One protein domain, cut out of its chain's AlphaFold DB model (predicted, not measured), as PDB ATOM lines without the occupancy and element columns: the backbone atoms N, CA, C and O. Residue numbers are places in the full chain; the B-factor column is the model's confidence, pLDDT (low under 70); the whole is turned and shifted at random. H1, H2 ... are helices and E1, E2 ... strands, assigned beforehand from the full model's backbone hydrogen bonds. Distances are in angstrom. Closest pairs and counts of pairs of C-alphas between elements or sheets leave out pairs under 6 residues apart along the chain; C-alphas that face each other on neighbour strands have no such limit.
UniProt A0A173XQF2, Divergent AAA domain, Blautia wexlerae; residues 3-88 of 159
ATOM      1  N   PHE A   3     161.578 146.858 233.529       71.25
ATOM      2  CA  PHE A   3     160.830 148.120 233.591       71.25
ATOM      3  C   PHE A   3     159.331 147.855 233.747       71.25
ATOM      4  O   PHE A   3     158.758 147.047 233.007       71.25
ATOM      5  N   LYS A   4     158.679 148.534 234.698       66.75
ATOM      6  CA  LYS A   4     157.227 148.454 234.905       66.75
ATOM      7  C   LYS A   4     156.606 149.846 234.972       66.75
ATOM      8  O   LYS A   4     157.053 150.728 235.698       66.75
ATOM      9  N   GLU A   5     155.522 150.004 234.227       60.88
ATOM     10  CA  GLU A   5     154.836 151.280 234.009       60.88
ATOM     11  C   GLU A   5     154.013 151.709 235.233       60.88
ATOM     12  O   GLU A   5     153.998 152.884 235.581       60.88
ATOM     13  N   ASN A   6     153.399 150.760 235.955       57.25
ATOM     14  CA  ASN A   6     152.672 151.042 237.192       57.25
ATOM     15  C   ASN A   6     152.727 149.872 238.187       57.25
ATOM     16  O   ASN A   6     152.868 148.704 237.809       57.25
ATOM     17  N   LEU A   7     152.558 150.200 239.467       60.53
ATOM     18  CA  LEU A   7     152.285 149.246 240.533       60.53
ATOM     19  C   LEU A   7     150.806 148.890 240.520       60.53
ATOM     20  O   LEU A   7     149.984 149.541 241.158       60.53
ATOM     21  N   LEU A   8     150.478 147.836 239.779       51.06
ATOM     22  CA  LEU A   8     149.282 147.054 240.064       51.06
ATOM     23  C   LEU A   8     149.578 146.302 241.366       51.06
ATOM     24  O   LEU A   8     150.291 145.298 241.337       51.06
ATOM     25  N   GLU A   9     149.082 146.834 242.487       50.44
ATOM     26  CA  GLU A   9     149.416 146.513 243.894       50.44
ATOM     27  C   GLU A   9     149.488 145.020 244.259       50.44
ATOM     28  O   GLU A   9     150.049 144.666 245.288       50.44
ATOM     29  N   LYS A  10     148.978 144.111 243.423       52.19
ATOM     30  CA  LYS A  10     148.992 142.660 243.664       52.19
ATOM     31  C   LYS A  10     149.347 141.835 242.429       52.19
ATOM     32  O   LYS A  10     148.898 140.700 242.278       52.19
ATOM     33  N   SER A  11     150.096 142.392 241.478       58.12
ATOM     34  CA  SER A  11     150.395 141.639 240.259       58.12
ATOM     35  C   SER A  11     151.356 140.477 240.560       58.12
ATOM     36  O   SER A  11     152.524 140.680 240.899       58.12
ATOM     37  N   ILE A  12     150.894 139.253 240.297       61.06
ATOM     38  CA  ILE A  12     151.713 138.028 240.237       61.06
ATOM     39  C   ILE A  12     152.935 138.218 239.311       61.06
ATOM     40  O   ILE A  12     153.962 137.565 239.475       61.06
ATOM     41  N   LYS A  13     152.855 139.140 238.339       69.00
ATOM     42  CA  LYS A  13     153.913 139.399 237.355       69.00
ATOM     43  C   LYS A  13     155.212 139.903 237.976       69.00
ATOM     44  O   LYS A  13     156.260 139.391 237.612       69.00
ATOM     45  N   TYR A  14     155.187 140.912 238.854       75.06
ATOM     46  CA  TYR A  14     156.436 141.403 239.464       75.06
ATOM     47  C   TYR A  14     156.945 140.477 240.563       75.06
ATOM     48  O   TYR A  14     158.150 140.303 240.662       75.06
ATOM     49  N   MET A  15     156.052 139.812 241.297       75.44
ATOM     50  CA  MET A  15     156.448 138.809 242.287       75.44
ATOM     51  C   MET A  15     157.237 137.657 241.658       75.44
ATOM     52  O   MET A  15     158.272 137.264 242.184       75.44
ATOM     53  N   LYS A  16     156.819 137.162 240.484       74.56
ATOM     54  CA  LYS A  16     157.590 136.156 239.734       74.56
ATOM     55  C   LYS A  16     158.990 136.648 239.369       74.56
ATOM     56  O   LYS A  16     159.949 135.899 239.531       74.56
ATOM     57  N   SER A  17     159.109 137.895 238.918       78.31
ATOM     58  CA  SER A  17     160.409 138.501 238.627       78.31
ATOM     59  C   SER A  17     161.275 138.611 239.879       78.31
ATOM     60  O   SER A  17     162.438 138.232 239.842       78.31
ATOM     61  N   VAL A  18     160.704 139.071 240.998       78.56
ATOM     62  CA  VAL A  18     161.397 139.179 242.291       78.56
ATOM     63  C   VAL A  18     161.982 137.828 242.692       78.56
ATOM     64  O   VAL A  18     163.177 137.726 242.938       78.56
ATOM     65  N   VAL A  19     161.169 136.772 242.670       75.62
ATOM     66  CA  VAL A  19     161.598 135.407 243.012       75.62
ATOM     67  C   VAL A  19     162.685 134.908 242.065       75.62
ATOM     68  O   VAL A  19     163.649 134.283 242.502       75.62
ATOM     69  N   ALA A  20     162.550 135.186 240.767       76.81
ATOM     70  CA  ALA A  20     163.558 134.823 239.780       76.81
ATOM     71  C   ALA A  20     164.889 135.553 240.023       76.81
ATOM     72  O   ALA A  20     165.944 134.939 239.892       76.81
ATOM     73  N   PHE A  21     164.858 136.829 240.423       82.38
ATOM     74  CA  PHE A  21     166.066 137.588 240.748       82.38
ATOM     75  C   PHE A  21     166.746 137.064 242.008       82.38
ATOM     76  O   PHE A  21     167.946 136.810 241.982       82.38
ATOM     77  N   VAL A  22     165.982 136.816 243.068       76.19
ATOM     78  CA  VAL A  22     166.505 136.265 244.322       76.19
ATOM     79  C   VAL A  22     167.172 134.902 244.112       76.19
ATOM     80  O   VAL A  22     168.246 134.655 244.658       76.19
ATOM     81  N   ASN A  23     166.543 134.017 243.334       72.62
ATOM     82  CA  ASN A  23     167.075 132.680 243.048       72.62
ATOM     83  C   ASN A  23     168.177 132.680 241.973       72.62
ATOM     84  O   ASN A  23     168.889 131.689 241.821       72.62
ATOM     85  N   GLY A  24     168.280 133.759 241.202       77.06
ATOM     86  CA  GLY A  24     169.278 133.947 240.160       77.06
ATOM     87  C   GLY A  24     170.480 134.738 240.665       77.06
ATOM     88  O   GLY A  24     171.040 134.462 241.719       77.06
ATOM     89  N   THR A  25     170.885 135.730 239.877       77.50
ATOM     90  CA  THR A  25     172.034 136.610 240.143       77.50
ATOM     91  C   THR A  25     171.623 137.963 240.739       77.50
ATOM     92  O   THR A  25     172.384 138.924 240.655       77.50
ATOM     93  N   GLY A  26     170.397 138.090 241.252       79.44
ATOM     94  CA  GLY A  26     169.792 139.379 241.587       79.44
ATOM     95  C   GLY A  26     169.311 140.163 240.357       79.44
ATOM     96  O   GLY A  26     169.361 139.694 239.214       79.44
ATOM     97  N   GLY A  27     168.804 141.373 240.585       83.38
ATOM     98  CA  GLY A  27     168.307 142.253 239.531       83.38
ATOM     99  C   GLY A  27     167.762 143.587 240.035       83.38
ATOM    100  O   GLY A  27     167.512 143.776 241.218       83.38
ATOM    101  N   LYS A  28     167.546 144.519 239.102       84.81
ATOM    102  CA  LYS A  28     166.890 145.808 239.361       84.81
ATOM    103  C   LYS A  28     165.579 145.897 238.590       84.81
ATOM    104  O   LYS A  28     165.554 145.615 237.383       84.81
ATOM    105  N   ILE A  29     164.527 146.311 239.283       84.56
ATOM    106  CA  ILE A  29     163.197 146.607 238.758       84.56
ATOM    107  C   ILE A  29     162.961 148.105 238.913       84.56
ATOM    108  O   ILE A  29     163.016 148.628 240.020       84.56
ATOM    109  N   ILE A  30     162.682 148.796 237.814       83.44
ATOM    110  CA  ILE A  30     162.358 150.224 237.846       83.44
ATOM    111  C   ILE A  30     160.868 150.399 237.580       83.44
ATOM    112  O   ILE A  30     160.356 149.963 236.545       83.44
ATOM    113  N   PHE A  31     160.185 151.043 238.518       83.06
ATOM    114  CA  PHE A  31     158.782 151.413 238.418       83.06
ATOM    115  C   PHE A  31     158.633 152.882 238.023       83.06
ATOM    116  O   PHE A  31     159.367 153.748 238.502       83.06
ATOM    117  N   GLY A  32     157.629 153.164 237.193       76.38
ATOM    118  CA  GLY A  32     157.339 154.509 236.683       76.38
ATOM    119  C   GLY A  32     157.906 154.768 235.287       76.38
ATOM    120  O   GLY A  32     157.935 155.918 234.850       76.38
ATOM    121  N   ILE A  33     158.336 153.707 234.588       76.88
ATOM    122  CA  ILE A  33     158.792 153.760 233.194       76.88
ATOM    123  C   ILE A  33     157.884 152.892 232.325       76.88
ATOM    124  O   ILE A  33     157.713 151.694 232.570       76.88
ATOM    125  N   ALA A  34     157.331 153.501 231.281       71.81
ATOM    126  CA  ALA A  34     156.543 152.834 230.260       71.81
ATOM    127  C   ALA A  34     157.382 151.823 229.477       71.81
ATOM    128  O   ALA A  34     158.361 152.178 228.825       71.81
ATOM    129  N   ASN A  35     157.003 150.543 229.501       65.56
ATOM    130  CA  ASN A  35     157.824 149.486 228.893       65.56
ATOM    131  C   ASN A  35     157.878 149.601 227.353       65.56
ATOM    132  O   ASN A  35     158.854 149.195 226.729       65.56
ATOM    133  N   LYS A  36     156.839 150.176 226.727       68.44
ATOM    134  CA  LYS A  36     156.756 150.334 225.263       68.44
ATOM    135  C   LYS A  36     157.394 151.625 224.755       68.44
ATOM    136  O   LYS A  36     158.062 151.590 223.728       68.44
ATOM    137  N   THR A  37     157.188 152.743 225.449       66.31
ATOM    138  CA  THR A  37     157.646 154.067 224.996       66.31
ATOM    139  C   THR A  37     158.931 154.524 225.687       66.31
ATOM    140  O   THR A  37     159.539 155.490 225.245       66.31
ATOM    141  N   ARG A  38     159.375 153.823 226.748       68.69
ATOM    142  CA  ARG A  38     160.448 154.247 227.671       68.69
ATOM    143  C   ARG A  38     160.210 155.628 228.285       68.69
ATOM    144  O   ARG A  38     161.136 156.230 228.820       68.69
ATOM    145  N   GLU A  39     158.977 156.117 228.237       70.44
ATOM    146  CA  GLU A  39     158.626 157.397 228.827       70.44
ATOM    147  C   GLU A  39     158.541 157.281 230.343       70.44
ATOM    148  O   GLU A  39     158.020 156.310 230.905       70.44
ATOM    149  N   ILE A  40     159.054 158.313 231.005       76.00
ATOM    150  CA  ILE A  40     158.964 158.467 232.448       76.00
ATOM    151  C   ILE A  40     157.541 158.937 232.741       76.00
ATOM    152  O   ILE A  40     157.199 160.103 232.530       76.00
ATOM    153  N   VAL A  41     156.692 158.018 233.200       75.75
ATOM    154  CA  VAL A  41     155.340 158.346 233.674       75.75
ATOM    155  C   VAL A  41     155.469 159.131 234.975       75.75
ATOM    156  O   VAL A  41     154.883 160.206 235.098       75.75
ATOM    157  N   GLY A  42     156.346 158.652 235.864       72.44
ATOM    158  CA  GLY A  42     156.561 159.224 237.186       72.44
ATOM    159  C   GLY A  42     155.415 158.944 238.152       72.44
ATOM    160  O   GLY A  42     154.293 158.644 237.750       72.44
ATOM    161  N   PHE A  43     155.709 159.065 239.438       78.62
ATOM    162  CA  PHE A  43     154.724 159.100 240.509       78.62
ATOM    163  C   PHE A  43     154.864 160.407 241.290       78.62
ATOM    164  O   PHE A  43     155.964 160.968 241.400       78.62
ATOM    165  N   ASP A  44     153.760 160.860 241.876       82.75
ATOM    166  CA  ASP A  44     153.797 161.865 242.932       82.75
ATOM    167  C   ASP A  44     154.569 161.329 244.140       82.75
ATOM    168  O   ASP A  44     154.582 160.124 244.396       82.75
ATOM    169  N   LYS A  45     155.226 162.213 244.898       78.69
ATOM    170  CA  LYS A  45     156.071 161.800 246.032       78.69
ATOM    171  C   LYS A  45     155.291 160.960 247.043       78.69
ATOM    172  O   LYS A  45     155.755 159.895 247.431       78.69
ATOM    173  N   GLU A  46     154.103 161.416 247.430       81.50
ATOM    174  CA  GLU A  46     153.247 160.733 248.410       81.50
ATOM    175  C   GLU A  46     152.824 159.338 247.937       81.50
ATOM    176  O   GLU A  46     152.862 158.377 248.707       81.50
ATOM    177  N   ASP A  47     152.477 159.212 246.658       82.44
ATOM    178  CA  ASP A  47     152.085 157.937 246.068       82.44
ATOM    179  C   ASP A  47     153.278 157.006 245.876       82.44
ATOM    180  O   ASP A  47     153.136 155.801 246.076       82.44
ATOM    181  N   ALA A  48     154.455 157.544 245.543       81.50
ATOM    182  CA  ALA A  48     155.690 156.783 245.410       81.50
ATOM    183  C   ALA A  48     156.106 156.128 246.735       81.50
ATOM    184  O   ALA A  48     156.454 154.948 246.738       81.50
ATOM    185  N   PHE A  49     156.013 156.854 247.856       82.38
ATOM    186  CA  PHE A  49     156.309 156.308 249.184       82.38
ATOM    187  C   PHE A  49     155.347 155.177 249.565       82.38
ATOM    188  O   PHE A  49     155.796 154.083 249.900       82.38
ATOM    189  N   LYS A  50     154.031 155.381 249.416       85.38
ATOM    190  CA  LYS A  50     153.027 154.334 249.700       85.38
ATOM    191  C   LYS A  50     153.259 153.079 248.859       85.38
ATOM    192  O   LYS A  50     153.167 151.956 249.346       85.38
ATOM    193  N   LYS A  51     153.572 153.281 247.579       83.81
ATOM    194  CA  LYS A  51     153.873 152.228 246.609       83.81
ATOM    195  C   LYS A  51     155.141 151.452 246.970       83.81
ATOM    196  O   LYS A  51     155.148 150.230 246.855       83.81
ATOM    197  N   MET A  52     156.184 152.147 247.410       81.94
ATOM    198  CA  MET A  52     157.440 151.557 247.871       81.94
ATOM    199  C   MET A  52     157.223 150.670 249.103       81.94
ATOM    200  O   MET A  52     157.604 149.500 249.078       81.94
ATOM    201  N   ASP A  53     156.523 151.179 250.119       83.81
ATOM    202  CA  ASP A  53     156.204 150.412 251.328       83.81
ATOM    203  C   ASP A  53     155.331 149.193 251.003       83.81
ATOM    204  O   ASP A  53     155.571 148.089 251.496       83.81
ATOM    205  N   ALA A  54     154.349 149.354 250.110       84.31
ATOM    206  CA  ALA A  54     153.514 148.249 249.653       84.31
ATOM    207  C   ALA A  54     154.328 147.144 248.956       84.31
ATOM    208  O   ALA A  54     154.058 145.965 249.185       84.31
ATOM    209  N   ILE A  55     155.336 147.494 248.142       82.69
ATOM    210  CA  ILE A  55     156.236 146.509 247.520       82.69
ATOM    211  C   ILE A  55     157.059 145.785 248.582       82.69
ATOM    212  O   ILE A  55     157.112 144.557 248.558       82.69
ATOM    213  N   ALA A  56     157.711 146.521 249.485       82.06
ATOM    214  CA  ALA A  56     158.583 145.934 250.499       82.06
ATOM    215  C   ALA A  56     157.812 144.937 251.374       82.06
ATOM    216  O   ALA A  56     158.249 143.798 251.549       82.06
ATOM    217  N   ASN A  57     156.612 145.325 251.813       83.88
ATOM    218  CA  ASN A  57     155.719 144.458 252.573       83.88
ATOM    219  C   ASN A  57     155.266 143.247 251.747       83.88
ATOM    220  O   ASN A  57     155.368 142.117 252.213       83.88
ATOM    221  N   ALA A  58     154.843 143.443 250.493       81.00
ATOM    222  CA  ALA A  58     154.404 142.341 249.636       81.00
ATOM    223  C   ALA A  58     155.519 141.318 249.370       81.00
ATOM    224  O   ALA A  58     155.254 140.113 249.359       81.00
ATOM    225  N   VAL A  59     156.756 141.775 249.161       78.75
ATOM    226  CA  VAL A  59     157.924 140.907 248.959       78.75
ATOM    227  C   VAL A  59     158.277 140.168 250.246       78.75
ATOM    228  O   VAL A  59     158.436 138.948 250.206       78.75
ATOM    229  N   SER A  60     158.332 140.877 251.373       81.06
ATOM    230  CA  SER A  60     158.636 140.294 252.681       81.06
ATOM    231  C   SER A  60     157.604 139.245 253.101       81.06
ATOM    232  O   SER A  60     157.979 138.161 253.537       81.06
ATOM    233  N   ASP A  61     156.311 139.518 252.915       79.31
ATOM    234  CA  ASP A  61     155.234 138.594 253.292       79.31
ATOM    235  C   ASP A  61     155.169 137.368 252.382       79.31
ATOM    236  O   ASP A  61     154.803 136.266 252.817       79.31
ATOM    237  N   SER A  62     155.491 137.562 251.101       71.69
ATOM    238  CA  SER A  62     155.368 136.512 250.098       71.69
ATOM    239  C   SER A  62     156.572 135.586 250.057       71.69
ATOM    240  O   SER A  62     156.381 134.430 249.698       71.69
ATOM    241  N   CYS A  63     157.780 136.045 250.376       68.75
ATOM    242  CA  CYS A  63     158.994 135.238 250.292       68.75
ATOM    243  C   CYS A  63     159.321 134.559 251.625       68.75
ATOM    244  O   CYS A  63     159.264 135.176 252.684       68.75
ATOM    245  N   GLU A  64     159.710 133.289 251.555       62.22
ATOM    246  CA  GLU A  64     160.244 132.542 252.693       62.22
ATOM    247  C   GLU A  64     161.646 132.021 252.313       62.22
ATOM    248  O   GLU A  64     161.758 131.304 251.308       62.22
ATOM    249  N   PRO A  65     162.717 132.369 253.055       66.12
ATOM    250  CA  PRO A  65     162.773 133.329 254.170       66.12
ATOM    251  C   PRO A  65     162.396 134.762 253.752       66.12
ATOM    252  O   PRO A  65     162.432 135.083 252.566       66.12
ATOM    253  N   ALA A  66     162.040 135.609 254.727       66.62
ATOM    254  CA  ALA A  66     161.644 136.996 254.473       66.62
ATOM    255  C   ALA A  66     162.781 137.784 253.804       66.62
ATOM    256  O   ALA A  66     163.927 137.764 254.261       66.62
ATOM    257  N   ILE A  67     162.450 138.483 252.719       73.12
ATOM    258  CA  ILE A  67     163.401 139.250 251.910       73.12
ATOM    259  C   ILE A  67     163.022 140.711 251.962       73.12
ATOM    260  O   ILE A  67     161.890 141.080 251.655       73.12
ATOM    261  N   ILE A  68     164.011 141.531 252.291       78.62
ATOM    262  CA  ILE A  68     163.890 142.982 252.255       78.62
ATOM    263  C   ILE A  68     164.583 143.448 250.973       78.62
ATOM    264  O   ILE A  68     165.813 143.345 250.900       78.62
ATOM    265  N   PRO A  69     163.830 143.879 249.944       79.12
ATOM    266  CA  PRO A  69     164.425 144.486 248.765       79.12
ATOM    267  C   PRO A  69     164.957 145.883 249.106       79.12
ATOM    268  O   PRO A  69     164.390 146.578 249.950       79.12
ATOM    269  N   ASP A  70     166.018 146.308 248.425       84.12
ATOM    270  CA  ASP A  70     166.499 147.683 248.529       84.12
ATOM    271  C   ASP A  70     165.686 148.557 247.577       84.12
ATOM    272  O   ASP A  70     165.541 148.246 246.396       84.12
ATOM    273  N   SER A  71     165.081 149.625 248.081       83.56
ATOM    274  CA  SER A  71     164.198 150.469 247.280       83.56
ATOM    275  C   SER A  71     164.581 151.926 247.444       83.56
ATOM    276  O   SER A  71     164.682 152.445 248.551       83.56
ATOM    277  N   THR A  72     164.835 152.581 246.316       85.38
ATOM    278  CA  THR A  72     165.307 153.959 246.259       85.38
ATOM    279  C   THR A  72     164.394 154.786 245.371       85.38
ATOM    280  O   THR A  72     163.951 154.351 244.305       85.38
ATOM    281  N   LEU A  73     164.100 156.004 245.815       86.50
ATOM    282  CA  LEU A  73     163.394 156.991 245.010       86.50
ATOM    283  C   LEU A  73     164.420 157.808 244.237       86.50
ATOM    284  O   LEU A  73     165.332 158.386 244.826       86.50
ATOM    285  N   GLN A  74     164.259 157.874 242.922       84.75
ATOM    286  CA  GLN A  74     165.067 158.741 242.073       84.75
ATOM    287  C   GLN A  74     164.170 159.733 241.351       84.75
ATOM    288  O   GLN A  74     163.103 159.376 240.863       84.75
ATOM    289  N   THR A  75     164.603 160.985 241.270       82.62
ATOM    290  CA  THR A  75     163.900 162.010 240.495       82.62
ATOM    291  C   THR A  75     164.610 162.166 239.160       82.62
ATOM    292  O   THR A  75     165.770 162.571 239.131       82.62
ATOM    293  N   VAL A  76     163.920 161.860 238.065       79.94
ATOM    294  CA  VAL A  76     164.424 162.017 236.696       79.94
ATOM    295  C   VAL A  76     163.445 162.919 235.948       79.94
ATOM    296  O   VAL A  76     162.241 162.686 235.993       79.94
ATOM    297  N   ASP A  77     163.939 163.986 235.320       76.25
ATOM    298  CA  ASP A  77     163.130 164.947 234.550       76.25
ATOM    299  C   ASP A  77     161.934 165.543 235.322       76.25
ATOM    300  O   ASP A  77     160.836 165.718 234.795       76.25
ATOM    301  N   GLY A  78     162.134 165.835 236.613       78.00
ATOM    302  CA  GLY A  78     161.095 166.393 237.490       78.00
ATOM    303  C   GLY A  78     160.033 165.386 237.945       78.00
ATOM    304  O   GLY A  78     159.097 165.763 238.646       78.00
ATOM    305  N   LYS A  79     160.189 164.108 237.590       81.88
ATOM    306  CA  LYS A  79     159.277 163.015 237.923       81.88
ATOM    307  C   LYS A  79     159.956 161.997 238.837       81.88
ATOM    308  O   LYS A  79     161.116 161.648 238.632       81.88
ATOM    309  N   THR A  80     159.236 161.498 239.839       83.25
ATOM    310  CA  THR A  80     159.784 160.509 240.783       83.25
ATOM    311  C   THR A  80     159.584 159.097 240.239       83.25
ATOM    312  O   THR A  80     158.467 158.714 239.902       83.25
ATOM    313  N   VAL A  81     160.649 158.305 240.176       85.75
ATOM    314  CA  VAL A  81     160.634 156.879 239.836       85.75
ATOM    315  C   VAL A  81     161.114 156.054 241.025       85.75
ATOM    316  O   VAL A  81     161.912 156.519 241.840       85.75
ATOM    317  N   ILE A  82     160.626 154.818 241.127       84.25
ATOM    318  CA  ILE A  82     160.990 153.900 242.211       84.25
ATOM    319  C   ILE A  82     161.919 152.845 241.622       84.25
ATOM    320  O   ILE A  82     161.526 152.089 240.733       84.25
ATOM    321  N   VAL A  83     163.148 152.788 242.111       84.75
ATOM    322  CA  VAL A  83     164.137 151.787 241.720       84.75
ATOM    323  C   VAL A  83     164.220 150.758 242.835       84.75
ATOM    324  O   VAL A  83     164.648 151.071 243.940       84.75
ATOM    325  N   VAL A  84     163.797 149.531 242.546       85.56
ATOM    326  CA  VAL A  84     163.850 148.401 243.475       85.56
ATOM    327  C   VAL A  84     164.964 147.461 243.043       85.56
ATOM    328  O   VAL A  84     164.909 146.851 241.976       85.56
ATOM    329  N   GLU A  85     165.988 147.356 243.868       85.69
ATOM    330  CA  GLU A  85     167.106 146.444 243.724       85.69
ATOM    331  C   GLU A  85     166.898 145.205 244.596       85.69
ATOM    332  O   GLU A  85     166.530 145.259 245.768       85.69
ATOM    333  N   ILE A  86     167.086 144.049 243.972       83.94
ATOM    334  CA  ILE A  86     166.853 142.742 244.563       83.94
ATOM    335  C   ILE A  86     168.167 141.992 244.472       83.94
ATOM    336  O   ILE A  86     168.626 141.649 243.381       83.94
ATOM    337  N   PHE A  87     168.772 141.754 245.626       79.38
ATOM    338  CA  PHE A  87     169.999 140.980 245.719       79.38
ATOM    339  C   PHE A  87     169.712 139.487 245.561       79.38
ATOM    340  O   PHE A  87     168.584 139.021 245.751       79.38
ATOM    341  N   GLU A  88     170.742 138.720 245.205       79.88
ATOM    342  CA  GLU A  88     170.637 137.266 245.261       79.88
ATOM    343  C   GLU A  88     170.382 136.831 246.717       79.88
ATOM    344  O   GLU A  88     171.022 137.314 247.657       79.88
TER     345      GLU A  88
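What this domain is: This is residues 3 to 88 of the 159 residues of the protein "Divergent AAA domain" of Blautia wexlerae (UniProt A0A173XQF2). A three-stranded antiparallel sheet, E1 - E3 - E2, has H1 over E1 and long H2 over E3 and E2 on one face, making two layers. The 86 printed residues hold, in order, H1, E1, H2, E2, E3, a mixed class; the whole is compact, radius of gyration of the C-alphas 12.4 A, spanning 37 by 25 by 19 A. E1, H2, E2 form a split strand-helix-strand unit, E3 between its strands, with a right-handed crossover.

How they stand to each other: Look first at H1, residues 12 to 23, closest to E1, residues 27 to 31, at the C-alphas of Phe 21 and Gly 27, 5.3 A. H2, residues 45 to 62, has a height over the sheet of 9.3 A; its closest C-alpha pair with E3, residues 79 to 86, is Lys 45 and Thr 80, 6.6 A. Between the antiparallel neighbours E1 and E3, N 29 and O 84 are within hydrogen-bond range at 2.8 A; in the hairpin of E2, residues 70 to 76, and E3, N 74 and O 81 are within hydrogen-bond range at 2.9 A. In H1 and H2 every O i to N i+4 pair is within range.

Where its parts are: Find C-alpha 12 at (151.713, 138.028, 240.237), where H1 begins; H2 runs 25.6 A, and E3 22.6 A to C-alpha 86 at (166.853, 142.742, 244.563).

The domain as a whole: The printed part has no cut; E1 to H2 is a long link. Expect pLDDT under 70 at residues 4 to 13, 35 to 38 and 63 to 66.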